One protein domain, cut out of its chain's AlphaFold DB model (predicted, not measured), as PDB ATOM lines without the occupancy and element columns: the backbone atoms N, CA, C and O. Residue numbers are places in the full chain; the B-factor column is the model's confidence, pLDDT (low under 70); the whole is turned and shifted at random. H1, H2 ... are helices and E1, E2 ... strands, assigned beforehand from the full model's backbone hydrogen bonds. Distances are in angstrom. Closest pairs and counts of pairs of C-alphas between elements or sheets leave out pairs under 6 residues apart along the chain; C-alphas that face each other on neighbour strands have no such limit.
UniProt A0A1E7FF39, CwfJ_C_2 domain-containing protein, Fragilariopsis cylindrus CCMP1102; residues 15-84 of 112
ATOM      1  N   TYR A  15     -41.633  -0.669  28.488       90.75
ATOM      2  CA  TYR A  15     -40.973   0.209  29.436       90.75
ATOM      3  C   TYR A  15     -41.496   1.632  29.313       90.75
ATOM      4  O   TYR A  15     -41.433   2.230  28.247       90.75
ATOM      5  N   LYS A  16     -41.943   2.214  30.425       90.50
ATOM      6  CA  LYS A  16     -42.310   3.630  30.481       90.50
ATOM      7  C   LYS A  16     -41.064   4.512  30.602       90.50
ATOM      8  O   LYS A  16     -40.226   4.273  31.478       90.50
ATOM      9  N   THR A  17     -40.977   5.545  29.771       90.81
ATOM     10  CA  THR A  17     -39.971   6.609  29.854       90.81
ATOM     11  C   THR A  17     -40.603   7.899  30.372       90.81
ATOM     12  O   THR A  17     -41.798   8.153  30.210       90.81
ATOM     13  N   MET A  18     -39.790   8.699  31.054       88.88
ATOM     14  CA  MET A  18     -40.150  10.025  31.560       88.88
ATOM     15  C   MET A  18     -38.893  10.886  31.666       88.88
ATOM     16  O   MET A  18     -37.788  10.348  31.617       88.88
ATOM     17  N   HIS A  19     -39.023  12.196  31.887       83.88
ATOM     18  CA  HIS A  19     -37.863  13.091  32.021       83.88
ATOM     19  C   HIS A  19     -36.808  12.582  33.032       83.88
ATOM     20  O   HIS A  19     -35.613  12.570  32.748       83.88
ATOM     21  N   GLN A  20     -37.242  12.086  34.198       85.56
ATOM     22  CA  GLN A  20     -36.347  11.532  35.231       85.56
ATOM     23  C   GLN A  20     -35.792  10.136  34.893       85.56
ATOM     24  O   GLN A  20     -34.827   9.680  35.501       85.56
ATOM     25  N   LYS A  21     -36.397   9.441  33.924       88.38
ATOM     26  CA  LYS A  21     -36.027   8.090  33.490       88.38
ATOM     27  C   LYS A  21     -36.032   8.029  31.952       88.38
ATOM     28  O   LYS A  21     -36.977   7.495  31.360       88.38
ATOM     29  N   PRO A  22     -35.023   8.643  31.307       88.50
ATOM     30  CA  PRO A  22     -34.982   8.790  29.858       88.50
ATOM     31  C   PRO A  22     -34.720   7.453  29.166       88.50
ATOM     32  O   PRO A  22     -34.141   6.550  29.759       88.50
ATOM     33  N   LEU A  23     -35.040   7.353  27.874       90.50
ATOM     34  CA  LEU A  23     -34.824   6.155  27.046       90.50
ATOM     35  C   LEU A  23     -33.462   5.470  27.281       90.50
ATOM     36  O   LEU A  23     -33.397   4.259  27.492       90.50
ATOM     37  N   ARG A  24     -32.378   6.257  27.332       90.62
ATOM     38  CA  ARG A  24     -31.000   5.774  27.540       90.62
ATOM     39  C   ARG A  24     -30.754   5.051  28.871       90.62
ATOM     40  O   ARG A  24     -29.765   4.336  28.978       90.62
ATOM     41  N   SER A  25     -31.580   5.283  29.894       90.94
ATOM     42  CA  SER A  25     -31.484   4.587  31.188       90.94
ATOM     43  C   SER A  25     -32.380   3.352  31.262       90.94
ATOM     44  O   SER A  25     -32.260   2.556  32.190       90.94
ATOM     45  N   VAL A  26     -33.292   3.207  30.303       90.50
ATOM     46  CA  VAL A  26     -34.306   2.155  30.270       90.50
ATOM     47  C   VAL A  26     -33.889   1.007  29.365       90.50
ATOM     48  O   VAL A  26     -34.082  -0.152  29.727       90.50
ATOM     49  N   ILE A  27     -33.308   1.329  28.210       91.12
ATOM     50  CA  ILE A  27     -32.917   0.346  27.204       91.12
ATOM     51  C   ILE A  27     -31.407   0.094  27.288       91.12
ATOM     52  O   ILE A  27     -30.625   1.049  27.221       91.12
ATOM     53  N   PRO A  28     -30.964  -1.171  27.430       90.62
ATOM     54  CA  PRO A  28     -29.547  -1.502  27.411       90.62
ATOM     55  C   PRO A  28     -28.881  -1.121  26.085       90.62
ATOM     56  O   PRO A  28     -29.493  -1.123  25.016       90.62
ATOM     57  N   LYS A  29     -27.582  -0.821  26.139       90.19
ATOM     58  CA  LYS A  29     -26.806  -0.507  24.935       90.19
ATOM     59  C   LYS A  29     -26.805  -1.702  23.974       90.19
ATOM     60  O   LYS A  29     -26.655  -2.835  24.417       90.19
ATOM     61  N   LYS A  30     -26.849  -1.416  22.668       88.94
ATOM     62  CA  LYS A  30     -26.763  -2.390  21.558       88.94
ATOM     63  C   LYS A  30     -27.967  -3.334  21.394       88.94
ATOM     64  O   LYS A  30     -27.839  -4.325  20.687       88.94
ATOM     65  N   PHE A  31     -29.118  -3.022  21.983       89.56
ATOM     66  CA  PHE A  31     -30.364  -3.741  21.705       89.56
ATOM     67  C   PHE A  31     -31.215  -2.975  20.685       89.56
ATOM     68  O   PHE A  31     -31.273  -1.746  20.775       89.56
ATOM     69  N   PRO A  32     -31.874  -3.656  19.730       90.81
ATOM     70  CA  PRO A  32     -32.893  -3.030  18.903       90.81
ATOM     71  C   PRO A  32     -34.154  -2.759  19.732       90.81
ATOM     72  O   PRO A  32     -34.529  -3.547  20.601       90.81
ATOM     73  N   TYR A  33     -34.808  -1.625  19.488       92.00
ATOM     74  CA  TYR A  33     -36.009  -1.225  20.216       92.00
ATOM     75  C   TYR A  33     -36.922  -0.348  19.358       92.00
ATOM     76  O   TYR A  33     -36.467   0.343  18.446       92.00
ATOM     77  N   PHE A  34     -38.208  -0.346  19.697       92.19
ATOM     78  CA  PHE A  34     -39.196   0.621  19.232       92.19
ATOM     79  C   PHE A  34     -39.465   1.633  20.350       92.19
ATOM     80  O   PHE A  34     -39.617   1.238  21.506       92.19
ATOM     81  N   TYR A  35     -39.503   2.927  20.027       92.56
ATOM     82  CA  TYR A  35     -39.727   4.002  20.996       92.56
ATOM     83  C   TYR A  35     -40.756   5.004  20.486       92.56
ATOM     84  O   TYR A  35     -40.674   5.449  19.343       92.56
ATOM     85  N   ILE A  36     -41.686   5.381  21.359       91.62
ATOM     86  CA  ILE A  36     -42.673   6.436  21.136       91.62
ATOM     87  C   ILE A  36     -42.643   7.407  22.311       91.62
ATOM     88  O   ILE A  36     -42.512   6.994  23.462       91.62
ATOM     89  N   ASP A  37     -42.769   8.695  22.020       90.19
ATOM     90  CA  ASP A  37     -42.756   9.769  23.009       90.19
ATOM     91  C   ASP A  37     -43.812  10.802  22.632       90.19
ATOM     92  O   ASP A  37     -43.921  11.175  21.464       90.19
ATOM     93  N   TRP A  38     -44.572  11.273  23.616       85.25
ATOM     94  CA  TRP A  38     -45.552  12.352  23.442       85.25
ATOM     95  C   TRP A  38     -45.014  13.693  23.963       85.25
ATOM     96  O   TRP A  38     -45.771  14.586  24.339       85.25
ATOM     97  N   GLY A  39     -43.689  13.822  24.018       72.00
ATOM     98  CA  GLY A  39     -42.993  15.002  24.504       72.00
ATOM     99  C   GLY A  39     -43.132  16.244  23.632       72.00
ATOM    100  O   GLY A  39     -43.029  16.193  22.410       72.00
ATOM    101  N   ASN A  40     -43.233  17.393  24.298       64.25
ATOM    102  CA  ASN A  40     -42.739  18.666  23.785       64.25
ATOM    103  C   ASN A  40     -41.414  18.955  24.513       64.25
ATOM    104  O   ASN A  40     -41.377  18.870  25.742       64.25
ATOM    105  N   ILE A  41     -40.354  19.317  23.776       55.91
ATOM    106  CA  ILE A  41     -39.039  19.720  24.320       55.91
ATOM    107  C   ILE A  41     -39.170  20.740  25.465       55.91
ATOM    108  O   ILE A  41     -38.369  20.729  26.395       55.91
ATOM    109  N   ALA A  42     -40.205  21.584  25.434       54.66
ATOM    110  CA  ALA A  42     -40.446  22.633  26.418       54.66
ATOM    111  C   ALA A  42     -41.173  22.183  27.702       54.66
ATOM    112  O   ALA A  42     -41.351  23.001  28.602       54.66
ATOM    113  N   THR A  43     -41.626  20.926  27.819       58.16
ATOM    114  CA  THR A  43     -42.448  20.494  28.970       58.16
ATOM    115  C   THR A  43     -41.777  19.371  29.753       58.16
ATOM    116  O   THR A  43     -41.446  18.316  29.216       58.16
ATOM    117  N   SER A  44     -41.650  19.556  31.067       61.94
ATOM    118  CA  SER A  44     -41.045  18.594  32.003       61.94
ATOM    119  C   SER A  44     -41.817  17.274  32.156       61.94
ATOM    120  O   SER A  44     -41.327  16.349  32.801       61.94
ATOM    121  N   ASN A  45     -43.003  17.164  31.551       71.06
ATOM    122  CA  ASN A  45     -43.899  16.014  31.656       71.06
ATOM    123  C   ASN A  45     -43.892  15.116  30.403       71.06
ATOM    124  O   ASN A  45     -44.892  14.468  30.107       71.06
ATOM    125  N   SER A  46     -42.784  15.089  29.651       75.06
ATOM    126  CA  SER A  46     -42.602  14.131  28.553       75.06
ATOM    127  C   SER A  46     -42.740  12.711  29.090       75.06
ATOM    128  O   SER A  46     -42.024  12.320  30.020       75.06
ATOM    129  N   THR A  47     -43.651  11.943  28.505       87.31
ATOM    130  CA  THR A  47     -43.834  10.522  28.793       87.31
ATOM    131  C   THR A  47     -43.809   9.750  27.494       87.31
ATOM    132  O   THR A  47     -44.457  10.162  26.534       87.31
ATOM    133  N   GLY A  48     -43.141   8.605  27.501       90.56
ATOM    134  CA  GLY A  48     -43.057   7.722  26.350       90.56
ATOM    135  C   GLY A  48     -43.068   6.254  26.747       90.56
ATOM    136  O   GLY A  48     -43.117   5.898  27.932       90.56
ATOM    137  N   TYR A  49     -43.006   5.395  25.737       92.38
ATOM    138  CA  TYR A  49     -42.864   3.958  25.900       92.38
ATOM    139  C   TYR A  49     -41.795   3.410  24.966       92.38
ATOM    140  O   TYR A  49     -41.699   3.806  23.809       92.38
ATOM    141  N   ALA A  50     -41.011   2.469  25.478       92.62
ATOM    142  CA  ALA A  50     -40.016   1.725  24.731       92.62
ATOM    143  C   ALA A  50     -40.296   0.224  24.833       92.62
ATOM    144  O   ALA A  50     -40.645  -0.270  25.906       92.62
ATOM    145  N   GLN A  51     -40.090  -0.505  23.745       90.44
ATOM    146  CA  GLN A  51     -40.157  -1.962  23.710       90.44
ATOM    147  C   GLN A  51     -38.908  -2.501  23.021       90.44
ATOM    148  O   GLN A  51     -38.549  -2.036  21.941       90.44
ATOM    149  N   ILE A  52     -38.239  -3.468  23.648       90.75
ATOM    150  CA  ILE A  52     -37.103  -4.165  23.037       90.75
ATOM    151  C   ILE A  52     -37.644  -5.099  21.951       90.75
ATOM    152  O   ILE A  52     -38.648  -5.779  22.153       90.75
ATOM    153  N   ILE A  53     -36.987  -5.099  20.796       89.62
ATOM    154  CA  ILE A  53     -37.332  -5.958  19.666       89.62
ATOM    155  C   ILE A  53     -36.330  -7.107  19.638       89.62
ATOM    156  O   ILE A  53     -35.131  -6.878  19.520       89.62
ATOM    157  N   GLU A  54     -36.823  -8.338  19.726       83.50
ATOM    158  CA  GLU A  54     -35.977  -9.544  19.724       83.50
ATOM    159  C   GLU A  54     -36.198 -10.408  18.488       83.50
ATOM    160  O   GLU A  54     -35.297 -11.110  18.036       83.50
ATOM    161  N   SER A  55     -37.402 -10.332  17.925       80.25
ATOM    162  CA  SER A  55     -37.796 -11.105  16.759       80.25
ATOM    163  C   SER A  55     -37.597 -10.310  15.474       80.25
ATOM    164  O   SER A  55     -37.946  -9.132  15.385       80.25
ATOM    165  N   SER A  56     -37.130 -10.999  14.435       78.56
ATOM    166  CA  SER A  56     -37.118 -10.499  13.059       78.56
ATOM    167  C   SER A  56     -38.522 -10.331  12.463       78.56
ATOM    168  O   SER A  56     -38.656  -9.721  11.406       78.56
ATOM    169  N   SER A  57     -39.568 -10.839  13.128       82.06
ATOM    170  CA  SER A  57     -40.966 -10.668  12.713       82.06
ATOM    171  C   SER A  57     -41.532  -9.275  13.000       82.06
ATOM    172  O   SER A  57     -42.617  -8.954  12.516       82.06
ATOM    173  N   PHE A  58     -40.828  -8.437  13.770       84.81
ATOM    174  CA  PHE A  58     -41.297  -7.085  14.051       84.81
ATOM    175  C   PHE A  58     -41.322  -6.249  12.767       84.81
ATOM    176  O   PHE A  58     -40.299  -6.062  12.104       84.81
ATOM    177  N   SER A  59     -42.501  -5.732  12.417       86.69
ATOM    178  CA  SER A  59     -42.673  -4.928  11.208       86.69
ATOM    179  C   SER A  59     -41.877  -3.629  11.300       86.69
ATOM    180  O   SER A  59     -42.072  -2.834  12.219       86.69
ATOM    181  N   TYR A  60     -41.048  -3.365  10.289       85.50
ATOM    182  CA  TYR A  60     -40.342  -2.089  10.148       85.50
ATOM    183  C   TYR A  60     -41.307  -0.890  10.124       85.50
ATOM    184  O   TYR A  60     -40.988   0.189  10.614       85.50
ATOM    185  N   ASP A  61     -42.517  -1.098   9.602       89.50
ATOM    186  CA  ASP A  61     -43.520  -0.052   9.411       89.50
ATOM    187  C   ASP A  61     -44.497   0.090  10.577       89.50
ATOM    188  O   ASP A  61     -45.442   0.868  10.479       89.50
ATOM    189  N   PHE A  62     -44.295  -0.644  11.676       90.06
ATOM    190  CA  PHE A  62     -45.248  -0.719  12.784       90.06
ATOM    191  C   PHE A  62     -45.748   0.660  13.248       90.06
ATOM    192  O   PHE A  62     -46.956   0.872  13.369       90.06
ATOM    193  N   GLY A  63     -44.838   1.619  13.453       90.81
ATOM    194  CA  GLY A  63     -45.209   2.972  13.877       90.81
ATOM    195  C   GLY A  63     -46.039   3.723  12.833       90.81
ATOM    196  O   GLY A  63     -47.046   4.341  13.170       90.81
ATOM    197  N   LEU A  64     -45.652   3.629  11.561       90.94
ATOM    198  CA  LEU A  64     -46.341   4.295  10.456       90.94
ATOM    199  C   LEU A  64     -47.727   3.701  10.196       90.94
ATOM    200  O   LEU A  64     -48.683   4.448  10.014       90.94
ATOM    201  N   ASP A  65     -47.850   2.376  10.215       90.94
ATOM    202  CA  ASP A  65     -49.126   1.685  10.025       90.94
ATOM    203  C   ASP A  65     -50.079   1.928  11.206       90.94
ATOM    204  O   ASP A  65     -51.283   2.065  11.001       90.94
ATOM    205  N   THR A  66     -49.548   2.056  12.430       90.94
ATOM    206  CA  THR A  66     -50.341   2.449  13.607       90.94
ATOM    207  C   THR A  66     -50.893   3.863  13.445       90.94
ATOM    208  O   THR A  66     -52.089   4.074  13.630       90.94
ATOM    209  N   LEU A  67     -50.055   4.828  13.045       91.62
ATOM    210  CA  LEU A  67     -50.495   6.204  12.786       91.62
ATOM    211  C   LEU A  67     -51.506   6.279  11.637       91.62
ATOM    212  O   LEU A  67     -52.501   6.988  11.753       91.62
ATOM    213  N   ALA A  68     -51.284   5.529  10.554       91.94
ATOM    214  CA  ALA A  68     -52.226   5.446   9.441       91.94
ATOM    215  C   ALA A  68     -53.589   4.922   9.911       91.94
ATOM    216  O   ALA A  68     -54.601   5.563   9.647       91.94
ATOM    217  N   GLY A  69     -53.610   3.836  10.690       92.94
ATOM    218  CA  GLY A  69     -54.839   3.308  11.286       92.94
ATOM    219  C   GLY A  69     -55.531   4.299  12.227       92.94
ATOM    220  O   GLY A  69     -56.749   4.403  12.202       92.94
ATOM    221  N   MET A  70     -54.775   5.079  13.009       93.50
ATOM    222  CA  MET A  70     -55.334   6.144  13.860       93.50
ATOM    223  C   MET A  70     -55.947   7.307  13.065       93.50
ATOM    224  O   MET A  70     -56.764   8.044  13.610       93.50
ATOM    225  N   MET A  71     -55.536   7.496  11.810       93.94
ATOM    226  CA  MET A  71     -56.021   8.547  10.909       93.94
ATOM    227  C   MET A  71     -57.033   8.027   9.872       93.94
ATOM    228  O   MET A  71     -57.341   8.754   8.929       93.94
ATOM    229  N   ASP A  72     -57.503   6.780  10.004       93.44
ATOM    230  CA  ASP A  72     -58.350   6.090   9.018       93.44
ATOM    231  C   ASP A  72     -57.747   6.074   7.594       93.44
ATOM    232  O   ASP A  72     -58.439   6.178   6.580       93.44
ATOM    233  N   LEU A  73     -56.420   5.949   7.507       90.94
ATOM    234  CA  LEU A  73     -55.665   5.838   6.260       90.94
ATOM    235  C   LEU A  73     -55.198   4.399   6.020       90.94
ATOM    236  O   LEU A  73     -54.878   3.659   6.949       90.94
ATOM    237  N   ASP A  74     -55.047   4.032   4.746       88.19
ATOM    238  CA  ASP A  74     -54.441   2.748   4.389       88.19
ATOM    239  C   ASP A  74     -52.988   2.626   4.891       88.19
ATOM    240  O   ASP A  74     -52.220   3.592   4.761       88.19
ATOM    241  N   PRO A  75     -52.571   1.423   5.340       84.62
ATOM    242  CA  PRO A  75     -51.190   1.109   5.696       84.62
ATOM    243  C   PRO A  75     -50.172   1.555   4.642       84.62
ATOM    244  O   PRO A  75     -50.345   1.336   3.437       84.62
ATOM    245  N   ILE A  76     -49.049   2.120   5.091       80.88
ATOM    246  CA  ILE A  76     -48.043   2.723   4.202       80.88
ATOM    247  C   ILE A  76     -47.411   1.674   3.288       80.88
ATOM    248  O   ILE A  76     -47.095   1.957   2.127       80.88
ATOM    249  N   ARG A  77     -47.302   0.430   3.762       79.06
ATOM    250  CA  ARG A  77     -46.830  -0.710   2.961       79.06
ATOM    251  C   ARG A  77     -47.598  -0.895   1.646       79.06
ATOM    252  O   ARG A  77     -47.006  -1.334   0.664       79.06
ATOM    253  N   PHE A  78     -48.875  -0.504   1.584       77.12
ATOM    254  CA  PHE A  78     -49.677  -0.580   0.358       77.12
ATOM    255  C   PHE A  78     -49.343   0.532  -0.645       77.12
ATOM    256  O   PHE A  78     -49.526   0.356  -1.847       77.12
ATOM    257  N   LYS A  79     -48.782   1.649  -0.174       71.81
ATOM    258  CA  LYS A  79     -48.445   2.832  -0.981       71.81
ATOM    259  C   LYS A  79     -46.968   2.896  -1.395       71.81
ATOM    260  O   LYS A  79     -46.606   3.716  -2.233       71.81
ATOM    261  N   ARG A  80     -46.116   1.988  -0.893       69.25
ATOM    262  CA  ARG A  80     -44.646   1.983  -1.091       69.25
ATOM    263  C   ARG A  80     -44.176   1.930  -2.556       69.25
ATOM    264  O   ARG A  80     -43.031   2.265  -2.841       69.25
ATOM    265  N   LYS A  81     -45.037   1.535  -3.501       60.94
ATOM    266  CA  LYS A  81     -44.706   1.504  -4.940       60.94
ATOM    267  C   LYS A  81     -44.807   2.871  -5.632       60.94
ATOM    268  O   LYS A  81     -44.265   3.021  -6.724       60.94
ATOM    269  N   SER A  82     -45.457   3.860  -5.018       64.81
ATOM    270  CA  SER A  82     -45.572   5.206  -5.579       64.81
ATOM    271  C   SER A  82     -44.353   6.037  -5.185       64.81
ATOM    272  O   SER A  82     -44.323   6.642  -4.117       64.81
ATOM    273  N   LYS A  83     -43.324   6.057  -6.037       70.62
ATOM    274  CA  LYS A  83     -42.216   7.005  -5.876       70.62
ATOM    275  C   LYS A  83     -42.721   8.412  -6.195       70.62
ATOM    276  O   LYS A  83     -43.358   8.614  -7.227       70.62
ATOM    277  N   PHE A  84     -42.430   9.375  -5.324       75.50
ATOM    278  CA  PHE A  84     -42.593  10.785  -5.664       75.50
ATOM    279  C   PHE A  84     -41.669  11.126  -6.839       75.50
ATOM    280  O   PHE A  84     -40.576  10.569  -6.957       75.50
TER     281      PHE A  84
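This is residues 15 to 84 of the 112 residues of the protein "CwfJ_C_2 domain-containing protein" of Fragilariopsis cylindrus CCMP1102 (UniProt A0A1E7FF39). A three-stranded antiparallel sheet, E1 E3 E2, with short H1 over one face, makes one lobe; residues 53 to 61 lead to a smaller one of H2 and H3, and residues 79 to 84 stick out. The printed part has 70 residues with three named helices and three named strands, in the order E1 H1 E2 E3 H2 H3. The class is mixed, helices and strands, with 32 residues in named elements, under half. It is loose, radius of gyration of the C-alphas 14.9 A, spanning 42 by 30 by 21 A.

E3, residues 47 to 52, is 17.2 A long; E2, 33 to 37, 13.2 A; E1, 15 to 18, begins at C-alpha (-40.973, 0.209, 29.436). H1 is residues 23 to 26, H2 62 to 70, 12.2 A, and H3 76 to 79, ending at C-alpha (-48.445, 2.832, -0.981).

E3 is antiparallel to E1 (N 15 to O 50, 2.8 A) and to E2 (N 34 to O 51, 2.8 A), its hairpin partner. E1, H1 and E2 form a split strand-helix-strand unit, E3 between its two strands, with a right-handed crossover. H1 is on the sheet at a height of 8.1 A, only just over E1, with 3 C-alphas on it. H2 touches H3, the closest C-alphas being Asp 65 and Ile 76, 6.0 A. H2 is only just not on the sheet, with 4 pairs of C-alphas within 10 A. In H2 every O i to N i+4 pair is within hydrogen-bond range; H1 and H3 are too short for one.

The C-alphas farthest apart, Gln 20 and Ser 82, are 42.3 A apart. The printed part has no cut and no long link. pLDDT is under 70 at residues 40 to 44 and 80 to 82.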